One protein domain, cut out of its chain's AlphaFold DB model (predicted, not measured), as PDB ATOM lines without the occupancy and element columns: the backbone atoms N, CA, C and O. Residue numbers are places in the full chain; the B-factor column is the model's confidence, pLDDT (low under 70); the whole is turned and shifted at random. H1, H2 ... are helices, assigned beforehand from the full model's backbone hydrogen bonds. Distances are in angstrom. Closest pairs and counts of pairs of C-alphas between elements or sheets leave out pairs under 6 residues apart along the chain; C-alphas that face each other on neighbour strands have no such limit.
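What this domain is: This is residues 24 to 110 of the 269 residues of an uncharacterized protein of Ureibacillus acetophenoni (UniProt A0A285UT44). Four helices run nearly along one common axis and make a rod, staggered: the hairpin of H1 and H2 packs with H1 on the longest helix, H3, toward one end, and H4 lies toward the other end, where the chain folds back from H3. H2 and H4 run the same way, one farther along the rod than the other, and the first residues of H2 come near the last ones of H4. The printed part has 87 residues with four named helices, H1 to H4 in that order, and no named strand; the class is all helix. It is compact, with a radius of gyration of the C-alphas of 13.7 A, and spans 47 by 20 by 18 A.

How they stand to each other: H3, residues 61 to 83, touches H1, residues 24 to 41, the same way at a shallow tilt of 29 degrees; the closest C-alphas are those of Ser 33 and Leu 71, 5.6 A apart. H1 and H2, residues 45 to 56, form a helical hairpin and touch, opposite ways at 13 degrees, closest at the C-alphas of Ile 36 and Ala 48, 4.9 A. H3 and H4, residues 92 to 104, form another helical hairpin, opposite ways at 4 degrees, but only just touch, with 3 pairs of C-alphas within 8 A, through residues 79 to 83 and 96 to 100 alone; the closest are those of Arg 82 and Phe 96, 7.5 A. H2 and H4 are close but not clearly touching, with the C-alphas of Phe 45 and Asn 102 closest at 6.7 A. Every O i to N i+4 pair is within hydrogen-bond range in H1, H2 and H4, and 18 of 19 are in H3.

Where its parts are: H3 is 31.9 A long, H1 26.0 A, H4 18.4 A and H2 15.9 A. C-alpha 24 opens H1 at (194.426, 201.620, 219.178), C-alpha 61 opens H3 at (183.844, 190.630, 225.989), and C-alpha 104 ends H4 at (167.881, 201.131, 231.142).

The domain as a whole: The C-alphas farthest apart, of Asp 24 and Asn 89, are 48.1 A apart. The printed part has no cut; no link is long. Residue 24 and residues 87 to 94 have pLDDT under 70.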
ATOM      1  N   ASP A  24     195.424 200.769 219.859       69.38
ATOM      2  CA  ASP A  24     194.426 201.620 219.178       69.38
ATOM      3  C   ASP A  24     192.948 201.395 219.584       69.38
ATOM      4  O   ASP A  24     192.140 202.326 219.538       69.38
ATOM      5  N   ASN A  25     192.593 200.191 220.042       78.44
ATOM      6  CA  ASN A  25     191.249 199.845 220.504       78.44
ATOM      7  C   ASN A  25     190.815 200.605 221.766       78.44
ATOM      8  O   ASN A  25     189.664 201.019 221.838       78.44
ATOM      9  N   THR A  26     191.709 200.869 222.724       81.50
ATOM     10  CA  THR A  26     191.357 201.632 223.939       81.50
ATOM     11  C   THR A  26     190.971 203.071 223.587       81.50
ATOM     12  O   THR A  26     190.011 203.629 224.119       81.50
ATOM     13  N   GLN A  27     191.696 203.669 222.638       85.12
ATOM     14  CA  GLN A  27     191.405 205.015 222.153       85.12
ATOM     15  C   GLN A  27     190.107 205.053 221.340       85.12
ATOM     16  O   GLN A  27     189.329 205.996 221.484       85.12
ATOM     17  N   LYS A  28     189.844 204.018 220.532       88.75
ATOM     18  CA  LYS A  28     188.566 203.854 219.832       88.75
ATOM     19  C   LYS A  28     187.399 203.747 220.822       88.75
ATOM     20  O   LYS A  28     186.482 204.549 220.729       88.75
ATOM     21  N   ILE A  29     187.483 202.854 221.812       90.12
ATOM     22  CA  ILE A  29     186.453 202.671 222.851       90.12
ATOM     23  C   ILE A  29     186.185 203.982 223.594       90.12
ATOM     24  O   ILE A  29     185.032 204.327 223.832       90.12
ATOM     25  N   SER A  30     187.230 204.741 223.933       88.06
ATOM     26  CA  SER A  30     187.079 206.048 224.581       88.06
ATOM     27  C   SER A  30     186.331 207.058 223.699       88.06
ATOM     28  O   SER A  30     185.438 207.754 224.185       88.06
ATOM     29  N   ASN A  31     186.647 207.113 222.401       91.06
ATOM     30  CA  ASN A  31     185.939 207.974 221.451       91.06
ATOM     31  C   ASN A  31     184.475 207.544 221.280       91.06
ATOM     32  O   ASN A  31     183.587 208.388 221.382       91.06
ATOM     33  N   ASP A  32     184.225 206.245 221.097       93.81
ATOM     34  CA  ASP A  32     182.879 205.686 220.953       93.81
ATOM     35  C   ASP A  32     182.037 205.990 222.206       93.81
ATOM     36  O   ASP A  32     180.927 206.516 222.102       93.81
ATOM     37  N   SER A  33     182.605 205.776 223.403       93.56
ATOM     38  CA  SER A  33     181.963 206.095 224.690       93.56
ATOM     39  C   SER A  33     181.525 207.559 224.754       93.56
ATOM     40  O   SER A  33     180.411 207.871 225.173       93.56
ATOM     41  N   LYS A  34     182.396 208.473 224.313       93.50
ATOM     42  CA  LYS A  34     182.121 209.909 224.323       93.50
ATOM     43  C   LYS A  34     180.975 210.276 223.384       93.50
ATOM     44  O   LYS A  34     180.092 211.026 223.788       93.50
ATOM     45  N   GLU A  35     180.968 209.761 222.157       94.38
ATOM     46  CA  GLU A  35     179.912 210.069 221.184       94.38
ATOM     47  C   GLU A  35     178.544 209.521 221.610       94.38
ATOM     48  O   GLU A  35     177.520 210.180 221.418       94.38
ATOM     49  N   ILE A  36     178.519 208.328 222.210       96.88
ATOM     50  CA  ILE A  36     177.299 207.733 222.766       96.88
ATOM     51  C   ILE A  36     176.793 208.581 223.938       96.88
ATOM     52  O   ILE A  36     175.617 208.947 223.971       96.88
ATOM     53  N   LEU A  37     177.676 208.946 224.875       95.31
ATOM     54  CA  LEU A  37     177.310 209.779 226.019       95.31
ATOM     55  C   LEU A  37     176.800 211.158 225.582       95.31
ATOM     56  O   LEU A  37     175.819 211.648 226.136       95.31
ATOM     57  N   GLU A  38     177.420 211.777 224.575       92.94
ATOM     58  CA  GLU A  38     176.945 213.041 224.006       92.94
ATOM     59  C   GLU A  38     175.501 212.919 223.491       92.94
ATOM     60  O   GLU A  38     174.671 213.772 223.815       92.94
ATOM     61  N   ALA A  39     175.165 211.836 222.784       91.69
ATOM     62  CA  ALA A  39     173.797 211.582 222.327       91.69
ATOM     63  C   ALA A  39     172.813 211.370 223.496       91.69
ATOM     64  O   ALA A  39     171.723 211.953 223.497       91.69
ATOM     65  N   ILE A  40     173.207 210.622 224.538       92.50
ATOM     66  CA  ILE A  40     172.403 210.441 225.763       92.50
ATOM     67  C   ILE A  40     172.130 211.794 226.438       92.50
ATOM     68  O   ILE A  40     170.991 212.111 226.791       92.50
ATOM     69  N   VAL A  41     173.156 212.634 226.589       90.00
ATOM     70  CA  VAL A  41     173.041 213.977 227.186       90.00
ATOM     71  C   VAL A  41     172.117 214.877 226.357       90.00
ATOM     72  O   VAL A  41     171.403 215.721 226.906       90.00
ATOM     73  N   GLU A  42     172.064 214.685 225.043       89.06
ATOM     74  CA  GLU A  42     171.155 215.406 224.148       89.06
ATOM     75  C   GLU A  42     169.717 214.846 224.127       89.06
ATOM     76  O   GLU A  42     168.836 215.484 223.552       89.06
ATOM     77  N   ASN A  43     169.447 213.754 224.859       87.38
ATOM     78  CA  ASN A  43     168.212 212.954 224.825       87.38
ATOM     79  C   ASN A  43     167.927 212.305 223.458       87.38
ATOM     80  O   ASN A  43     166.774 211.988 223.161       87.38
ATOM     81  N   ASP A  44     168.949 212.100 222.629       91.06
ATOM     82  CA  ASP A  44     168.818 211.407 221.349       91.06
ATOM     83  C   ASP A  44     169.131 209.915 221.519       91.06
ATOM     84  O   ASP A  44     170.165 209.398 221.092       91.06
ATOM     85  N   PHE A  45     168.225 209.210 222.198       88.06
ATOM     86  CA  PHE A  45     168.385 207.787 222.503       88.06
ATOM     87  C   PHE A  45     168.327 206.888 221.266       88.06
ATOM     88  O   PHE A  45     168.843 205.773 221.293       88.06
ATOM     89  N   SER A  46     167.756 207.373 220.158       86.19
ATOM     90  CA  SER A  46     167.820 206.665 218.880       86.19
ATOM     91  C   SER A  46     169.253 206.660 218.351       86.19
ATOM     92  O   SER A  46     169.765 205.602 217.986       86.19
ATOM     93  N   VAL A  47     169.916 207.822 218.330       90.94
ATOM     94  CA  VAL A  47     171.319 207.926 217.906       90.94
ATOM     95  C   VAL A  47     172.242 207.216 218.892       90.94
ATOM     96  O   VAL A  47     173.148 206.505 218.459       90.94
ATOM     97  N   ALA A  48     171.995 207.351 220.196       94.31
ATOM     98  CA  ALA A  48     172.789 206.685 221.223       94.31
ATOM     99  C   ALA A  48     172.757 205.155 221.070       94.31
ATOM    100  O   ALA A  48     173.811 204.527 221.086       94.31
ATOM    101  N   ASN A  49     171.575 204.566 220.845       91.75
ATOM    102  CA  ASN A  49     171.431 203.123 220.628       91.75
ATOM    103  C   ASN A  49     172.130 202.640 219.355       91.75
ATOM    104  O   ASN A  49     172.799 201.610 219.381       91.75
ATOM    105  N   ILE A  50     172.013 203.381 218.247       92.00
ATOM    106  CA  ILE A  50     172.717 203.041 217.002       92.00
ATOM    107  C   ILE A  50     174.228 203.025 217.247       92.00
ATOM    108  O   ILE A  50     174.877 202.019 216.970       92.00
ATOM    109  N   LYS A  51     174.772 204.094 217.840       95.31
ATOM    110  CA  LYS A  51     176.207 204.207 218.130       95.31
ATOM    111  C   LYS A  51     176.693 203.137 219.104       95.31
ATOM    112  O   LYS A  51     177.766 202.584 218.899       95.31
ATOM    113  N   TYR A  52     175.912 202.822 220.137       96.06
ATOM    114  CA  TYR A  52     176.250 201.764 221.088       96.06
ATOM    115  C   TYR A  52     176.314 200.397 220.403       96.06
ATOM    116  O   TYR A  52     177.318 199.699 220.516       96.06
ATOM    117  N   ASN A  53     175.296 200.046 219.614       93.44
ATOM    118  CA  ASN A  53     175.262 198.776 218.891       93.44
ATOM    119  C   ASN A  53     176.385 198.671 217.847       93.44
ATOM    120  O   ASN A  53     176.990 197.610 217.700       93.44
ATOM    121  N   GLU A  54     176.703 199.764 217.148       94.00
ATOM    122  CA  GLU A  54     177.851 199.840 216.238       94.00
ATOM    123  C   GLU A  54     179.185 199.674 216.974       94.00
ATOM    124  O   GLU A  54     180.062 198.962 216.486       94.00
ATOM    125  N   ALA A  55     179.333 200.299 218.145       94.06
ATOM    126  CA  ALA A  55     180.543 200.223 218.951       94.06
ATOM    127  C   ALA A  55     180.764 198.814 219.502       94.06
ATOM    128  O   ALA A  55     181.876 198.310 219.404       94.06
ATOM    129  N   VAL A  56     179.713 198.165 220.022       94.25
ATOM    130  CA  VAL A  56     179.761 196.795 220.559       94.25
ATOM    131  C   VAL A  56     180.023 195.765 219.458       94.25
ATOM    132  O   VAL A  56     180.664 194.739 219.707       94.25
ATOM    133  N   ASN A  57     179.573 196.029 218.228       90.88
ATOM    134  CA  ASN A  57     179.789 195.140 217.095       90.88
ATOM    135  C   ASN A  57     181.284 195.050 216.736       90.88
ATOM    136  O   ASN A  57     181.871 195.943 216.125       90.88
ATOM    137  N   GLY A  58     181.904 193.933 217.115       82.56
ATOM    138  CA  GLY A  58     183.325 193.668 216.890       82.56
ATOM    139  C   GLY A  58     184.214 193.864 218.118       82.56
ATOM    140  O   GLY A  58     185.423 193.677 217.991       82.56
ATOM    141  N   LEU A  59     183.648 194.189 219.287       91.06
ATOM    142  CA  LEU A  59     184.381 194.132 220.552       91.06
ATOM    143  C   LEU A  59     184.439 192.704 221.087       91.06
ATOM    144  O   LEU A  59     183.496 191.917 220.980       91.06
ATOM    145  N   THR A  60     185.555 192.384 221.725       92.50
ATOM    146  CA  THR A  60     185.627 191.253 222.646       92.50
ATOM    147  C   THR A  60     184.804 191.532 223.908       92.50
ATOM    148  O   THR A  60     184.402 192.661 224.188       92.50
ATOM    149  N   LYS A  61     184.568 190.493 224.718       89.94
ATOM    150  CA  LYS A  61     183.844 190.630 225.989       89.94
ATOM    151  C   LYS A  61     184.501 191.649 226.932       89.94
ATOM    152  O   LYS A  61     183.794 192.463 227.514       89.94
ATOM    153  N   ASP A  62     185.825 191.611 227.060       87.62
ATOM    154  CA  ASP A  62     186.568 192.504 227.960       87.62
ATOM    155  C   ASP A  62     186.539 193.957 227.457       87.62
ATOM    156  O   ASP A  62     186.419 194.892 228.245       87.62
ATOM    157  N   GLU A  63     186.561 194.154 226.139       92.75
ATOM    158  CA  GLU A  63     186.411 195.474 225.523       92.75
ATOM    159  C   GLU A  63     184.988 196.033 225.674       92.75
ATOM    160  O   GLU A  63     184.841 197.228 225.925       92.75
ATOM    161  N   LYS A  64     183.944 195.191 225.583       93.88
ATOM    162  CA  LYS A  64     182.565 195.610 225.901       93.88
ATOM    163  C   LYS A  64     182.446 196.025 227.365       93.88
ATOM    164  O   LYS A  64     181.834 197.046 227.640       93.88
ATOM    165  N   ILE A  65     183.041 195.268 228.292       89.50
ATOM    166  CA  ILE A  65     183.040 195.627 229.720       89.50
ATOM    167  C   ILE A  65     183.675 197.007 229.918       89.50
ATOM    168  O   ILE A  65     183.086 197.849 230.587       89.50
ATOM    169  N   LEU A  66     184.817 197.275 229.278       90.56
ATOM    170  CA  LEU A  66     185.478 198.578 229.357       90.56
ATOM    171  C   LEU A  66     184.631 199.717 228.753       90.56
ATOM    172  O   LEU A  66     184.582 200.813 229.308       90.56
ATOM    173  N   LEU A  67     183.957 199.471 227.622       94.19
ATOM    174  CA  LEU A  67     183.000 200.415 227.033       94.19
ATOM    175  C   LEU A  67     181.841 200.705 228.000       94.19
ATOM    176  O   LEU A  67     181.523 201.868 228.248       94.19
ATOM    177  N   ASP A  68     181.241 199.660 228.571       93.69
ATOM    178  CA  ASP A  68     180.116 199.772 229.499       93.69
ATOM    179  C   ASP A  68     180.519 200.516 230.780       93.69
ATOM    180  O   ASP A  68     179.760 201.361 231.255       93.69
ATOM    181  N   GLU A  69     181.715 200.267 231.319       90.62
ATOM    182  CA  GLU A  69     182.273 200.994 232.469       90.62
ATOM    183  C   GLU A  69     182.447 202.490 232.169       90.62
ATOM    184  O   GLU A  69     181.947 203.323 232.930       90.62
ATOM    185  N   ASN A  70     183.063 202.838 231.033       91.19
ATOM    186  CA  ASN A  70     183.267 204.233 230.625       91.19
ATOM    187  C   ASN A  70     181.941 204.986 230.432       91.19
ATOM    188  O   ASN A  70     181.813 206.149 230.820       91.19
ATOM    189  N   LEU A  71     180.948 204.334 229.821       95.38
ATOM    190  CA  LEU A  71     179.616 204.911 229.641       95.38
ATOM    191  C   LEU A  71     178.909 205.109 230.978       95.38
ATOM    192  O   LEU A  71     178.316 206.160 231.218       95.38
ATOM    193  N   SER A  72     178.989 204.112 231.852       92.69
ATOM    194  CA  SER A  72     178.286 204.102 233.130       92.69
ATOM    195  C   SER A  72     178.686 205.261 234.026       92.69
ATOM    196  O   SER A  72     177.807 205.915 234.582       92.69
ATOM    197  N   GLU A  73     179.980 205.568 234.122       90.31
ATOM    198  CA  GLU A  73     180.466 206.704 234.912       90.31
ATOM    199  C   GLU A  73     179.847 208.031 234.434       90.31
ATOM    200  O   GLU A  73     179.256 208.770 235.227       90.31
ATOM    201  N   GLY A  74     179.888 208.291 233.122       88.88
ATOM    202  CA  GLY A  74     179.324 209.511 232.538       88.88
ATOM    203  C   GLY A  74     177.799 209.595 232.651       88.88
ATOM    204  O   GLY A  74     177.246 210.667 232.909       88.88
ATOM    205  N   ILE A  75     177.101 208.467 232.495       95.44
ATOM    206  CA  ILE A  75     175.643 208.405 232.636       95.44
ATOM    207  C   ILE A  75     175.232 208.652 234.092       95.44
ATOM    208  O   ILE A  75     174.296 209.415 234.332       95.44
ATOM    209  N   ILE A  76     175.928 208.064 235.073       93.69
ATOM    210  CA  ILE A  76     175.657 208.287 236.503       93.69
ATOM    211  C   ILE A  76     175.785 209.778 236.848       93.69
ATOM    212  O   ILE A  76     174.906 210.327 237.519       93.69
ATOM    213  N   GLU A  77     176.829 210.455 236.362       90.00
ATOM    214  CA  GLU A  77     177.013 211.892 236.596       90.00
ATOM    215  C   GLU A  77     175.869 212.728 235.994       90.00
ATOM    216  O   GLU A  77     175.365 213.666 236.631       90.00
ATOM    217  N   GLU A  78     175.415 212.388 234.787       91.06
ATOM    218  CA  GLU A  78     174.306 213.089 234.137       91.06
ATOM    219  C   GLU A  78     172.963 212.818 234.838       91.06
ATOM    220  O   GLU A  78     172.177 213.755 235.029       91.06
ATOM    221  N   ILE A  79     172.720 211.584 235.302       92.44
ATOM    222  CA  ILE A  79     171.578 211.218 236.156       92.44
ATOM    223  C   ILE A  79     171.548 212.127 237.387       92.44
ATOM    224  O   ILE A  79     170.541 212.794 237.636       92.44
ATOM    225  N   GLU A  80     172.654 212.229 238.127       90.31
ATOM    226  CA  GLU A  80     172.726 213.094 239.305       90.31
ATOM    227  C   GLU A  80     172.532 214.576 238.962       90.31
ATOM    228  O   GLU A  80     171.869 215.325 239.688       90.31
ATOM    229  N   THR A  81     173.138 215.024 237.865       87.50
ATOM    230  CA  THR A  81     173.094 216.418 237.417       87.50
ATOM    231  C   THR A  81     171.679 216.838 237.044       87.50
ATOM    232  O   THR A  81     171.247 217.945 237.383       87.50
ATOM    233  N   ARG A  82     170.943 215.969 236.353       87.31
ATOM    234  CA  ARG A  82     169.528 216.170 236.035       87.31
ATOM    235  C   ARG A  82     168.671 216.082 237.282       87.31
ATOM    236  O   ARG A  82     167.861 216.981 237.492       87.31
ATOM    237  N   TYR A  83     168.924 215.099 238.146       86.50
ATOM    238  CA  TYR A  83     168.212 214.945 239.410       86.50
ATOM    239  C   TYR A  83     168.238 216.221 240.253       86.50
ATOM    240  O   TYR A  83     167.200 216.713 240.690       86.50
ATOM    241  N   LYS A  84     169.419 216.829 240.410       86.94
ATOM    242  CA  LYS A  84     169.611 218.082 241.164       86.94
ATOM    243  C   LYS A  84     168.867 219.285 240.562       86.94
ATOM    244  O   LYS A  84     168.654 220.273 241.263       86.94
ATOM    245  N   LYS A  85     168.510 219.247 239.273       82.75
ATOM    246  CA  LYS A  85     167.815 220.338 238.560       82.75
ATOM    247  C   LYS A  85     166.296 220.201 238.583       82.75
ATOM    248  O   LYS A  85     165.608 221.164 238.231       82.75
ATOM    249  N   ILE A  86     165.787 219.035 238.957       78.00
ATOM    250  CA  ILE A  86     164.358 218.768 238.999       78.00
ATOM    251  C   ILE A  86     163.744 219.529 240.170       78.00
ATOM    252  O   ILE A  86     164.264 219.536 241.287       78.00
ATOM    253  N   LYS A  87     162.667 220.252 239.866       67.38
ATOM    254  CA  LYS A  87     161.894 221.014 240.845       67.38
ATOM    255  C   LYS A  87     160.574 220.282 241.072       67.38
ATOM    256  O   LYS A  87     159.994 219.860 240.072       67.38
ATOM    257  N   PRO A  88     160.071 220.213 242.314       57.62
ATOM    258  CA  PRO A  88     158.771 219.610 242.587       57.62
ATOM    259  C   PRO A  88     157.664 220.221 241.708       57.62
ATOM    260  O   PRO A  88     157.647 221.438 241.493       57.62
ATOM    261  N   ASN A  89     156.730 219.385 241.242       54.59
ATOM    262  CA  ASN A  89     155.431 219.774 240.667       54.59
ATOM    263  C   ASN A  89     155.443 220.513 239.311       54.59
ATOM    264  O   ASN A  89     154.518 221.273 239.020       54.59
ATOM    265  N   ASN A  90     156.447 220.315 238.448       52.62
ATOM    266  CA  ASN A  90     156.501 220.980 237.130       52.62
ATOM    267  C   ASN A  90     156.556 220.029 235.913       52.62
ATOM    268  O   ASN A  90     156.876 220.477 234.810       52.62
ATOM    269  N   GLY A  91     156.286 218.733 236.102       52.31
ATOM    270  CA  GLY A  91     156.328 217.725 235.034       52.31
ATOM    271  C   GLY A  91     157.739 217.325 234.578       52.31
ATOM    272  O   GLY A  91     157.873 216.476 233.697       52.31
ATOM    273  N   SER A  92     158.800 217.889 235.175       61.28
ATOM    274  CA  SER A  92     160.179 217.448 234.917       61.28
ATOM    275  C   SER A  92     160.484 216.058 235.488       61.28
ATOM    276  O   SER A  92     161.409 215.407 235.004       61.28
ATOM    277  N   ASP A  93     159.648 215.571 236.409       69.12
ATOM    278  CA  ASP A  93     159.735 214.236 237.014       69.12
ATOM    279  C   ASP A  93     159.481 213.134 235.972       69.12
ATOM    280  O   ASP A  93     160.308 212.244 235.787       69.12
ATOM    281  N   MET A  94     158.404 213.255 235.180       67.44
ATOM    282  CA  MET A  94     158.098 212.313 234.091       67.44
ATOM    283  C   MET A  94     159.177 212.303 233.003       67.44
ATOM    284  O   MET A  94     159.531 211.245 232.485       67.44
ATOM    285  N   LEU A  95     159.726 213.474 232.657       74.31
ATOM    286  CA  LEU A  95     160.809 213.569 231.673       74.31
ATOM    287  C   LEU A  95     162.089 212.894 232.172       74.31
ATOM    288  O   LEU A  95     162.832 212.323 231.377       74.31
ATOM    289  N   PHE A  96     162.341 212.939 233.477       84.25
ATOM    290  CA  PHE A  96     163.487 212.273 234.068       84.25
ATOM    291  C   PHE A  96     163.289 210.768 234.229       84.25
ATOM    292  O   PHE A  96     164.201 210.016 233.911       84.25
ATOM    293  N   LEU A  97     162.103 210.306 234.629       81.50
ATOM    294  CA  LEU A  97     161.792 208.873 234.641       81.50
ATOM    295  C   LEU A  97     161.863 208.280 233.230       81.50
ATOM    296  O   LEU A  97     162.466 207.230 233.029       81.50
ATOM    297  N   SER A  98     161.347 208.993 232.223       78.12
ATOM    298  CA  SER A  98     161.519 208.594 230.824       78.12
ATOM    299  C   SER A  98     162.993 208.558 230.417       78.12
ATOM    300  O   SER A  98     163.390 207.657 229.686       78.12
ATOM    301  N   TYR A  99     163.810 209.506 230.879       88.12
ATOM    302  CA  TYR A  99     165.254 209.504 230.648       88.12
ATOM    303  C   TYR A  99     165.934 208.270 231.270       88.12
ATOM    304  O   TYR A  99     166.705 207.607 230.585       88.12
ATOM    305  N   LEU A 100     165.600 207.918 232.517       90.12
ATOM    306  CA  LEU A 100     166.122 206.723 233.191       90.12
ATOM    307  C   LEU A 100     165.727 205.424 232.480       90.12
ATOM    308  O   LEU A 100     166.574 204.554 232.306       90.12
ATOM    309  N   ASN A 101     164.473 205.308 232.036       84.12
ATOM    310  CA  ASN A 101     164.003 204.125 231.313       84.12
ATOM    311  C   ASN A 101     164.727 203.962 229.976       84.12
ATOM    312  O   ASN A 101     165.220 202.882 229.685       84.12
ATOM    313  N   ASN A 102     164.887 205.050 229.212       88.88
ATOM    314  CA  ASN A 102     165.624 204.987 227.952       88.88
ATOM    315  C   ASN A 102     167.088 204.567 228.151       88.88
ATOM    316  O   ASN A 102     167.629 203.896 227.284       88.88
ATOM    317  N   ILE A 103     167.728 204.949 229.264       91.81
ATOM    318  CA  ILE A 103     169.067 204.449 229.615       91.81
ATOM    319  C   ILE A 103     169.012 202.959 229.943       91.81
ATOM    320  O   ILE A 103     169.869 202.215 229.488       91.81
ATOM    321  N   ASN A 104     168.032 202.528 230.739       87.94
ATOM    322  CA  ASN A 104     167.881 201.131 231.142       87.94
ATOM    323  C   ASN A 104     167.605 200.194 229.950       87.94
ATOM    324  O   ASN A 104     167.948 199.018 230.012       87.94
ATOM    325  N   ASP A 105     167.012 200.718 228.877       88.25
ATOM    326  CA  ASP A 105     166.781 199.994 227.623       88.25
ATOM    327  C   ASP A 105     168.053 199.867 226.763       88.25
ATOM    328  O   ASP A 105     168.107 199.037 225.854       88.25
ATOM    329  N   MET A 106     169.089 200.670 227.037       86.19
ATOM    330  CA  MET A 106     170.422 200.464 226.472       86.19
ATOM    331  C   MET A 106     171.089 199.350 227.288       86.19
ATOM    332  O   MET A 106     171.267 199.513 228.491       86.19
ATOM    333  N   ASP A 107     171.465 198.229 226.666       88.19
ATOM    334  CA  ASP A 107     172.040 197.020 227.307       88.19
ATOM    335  C   ASP A 107     173.479 197.214 227.867       88.19
ATOM    336  O   ASP A 107     174.398 196.405 227.685       88.19
ATOM    337  N   ILE A 108     173.695 198.340 228.548       91.25
ATOM    338  CA  ILE A 108     174.934 198.759 229.193       91.25
ATOM    339  C   ILE A 108     175.031 198.022 230.527       91.25
ATOM    340  O   ILE A 108     174.358 198.340 231.511       91.25
ATOM    341  N   SER A 109     175.887 197.005 230.567       84.44
ATOM    342  CA  SER A 109     175.992 196.102 231.707       84.44
ATOM    343  C   SER A 109     176.940 196.656 232.772       84.44
ATOM    344  O   SER A 109     178.134 196.365 232.768       84.44
ATOM    345  N   ASN A 110     176.414 197.416 233.736       92.75
ATOM    346  CA  ASN A 110     177.194 197.898 234.877       92.75
ATOM    347  C   ASN A 110     176.356 197.997 236.159       92.75
ATOM    348  O   ASN A 110     175.321 198.659 236.212       92.75
TER     349      ASN A 110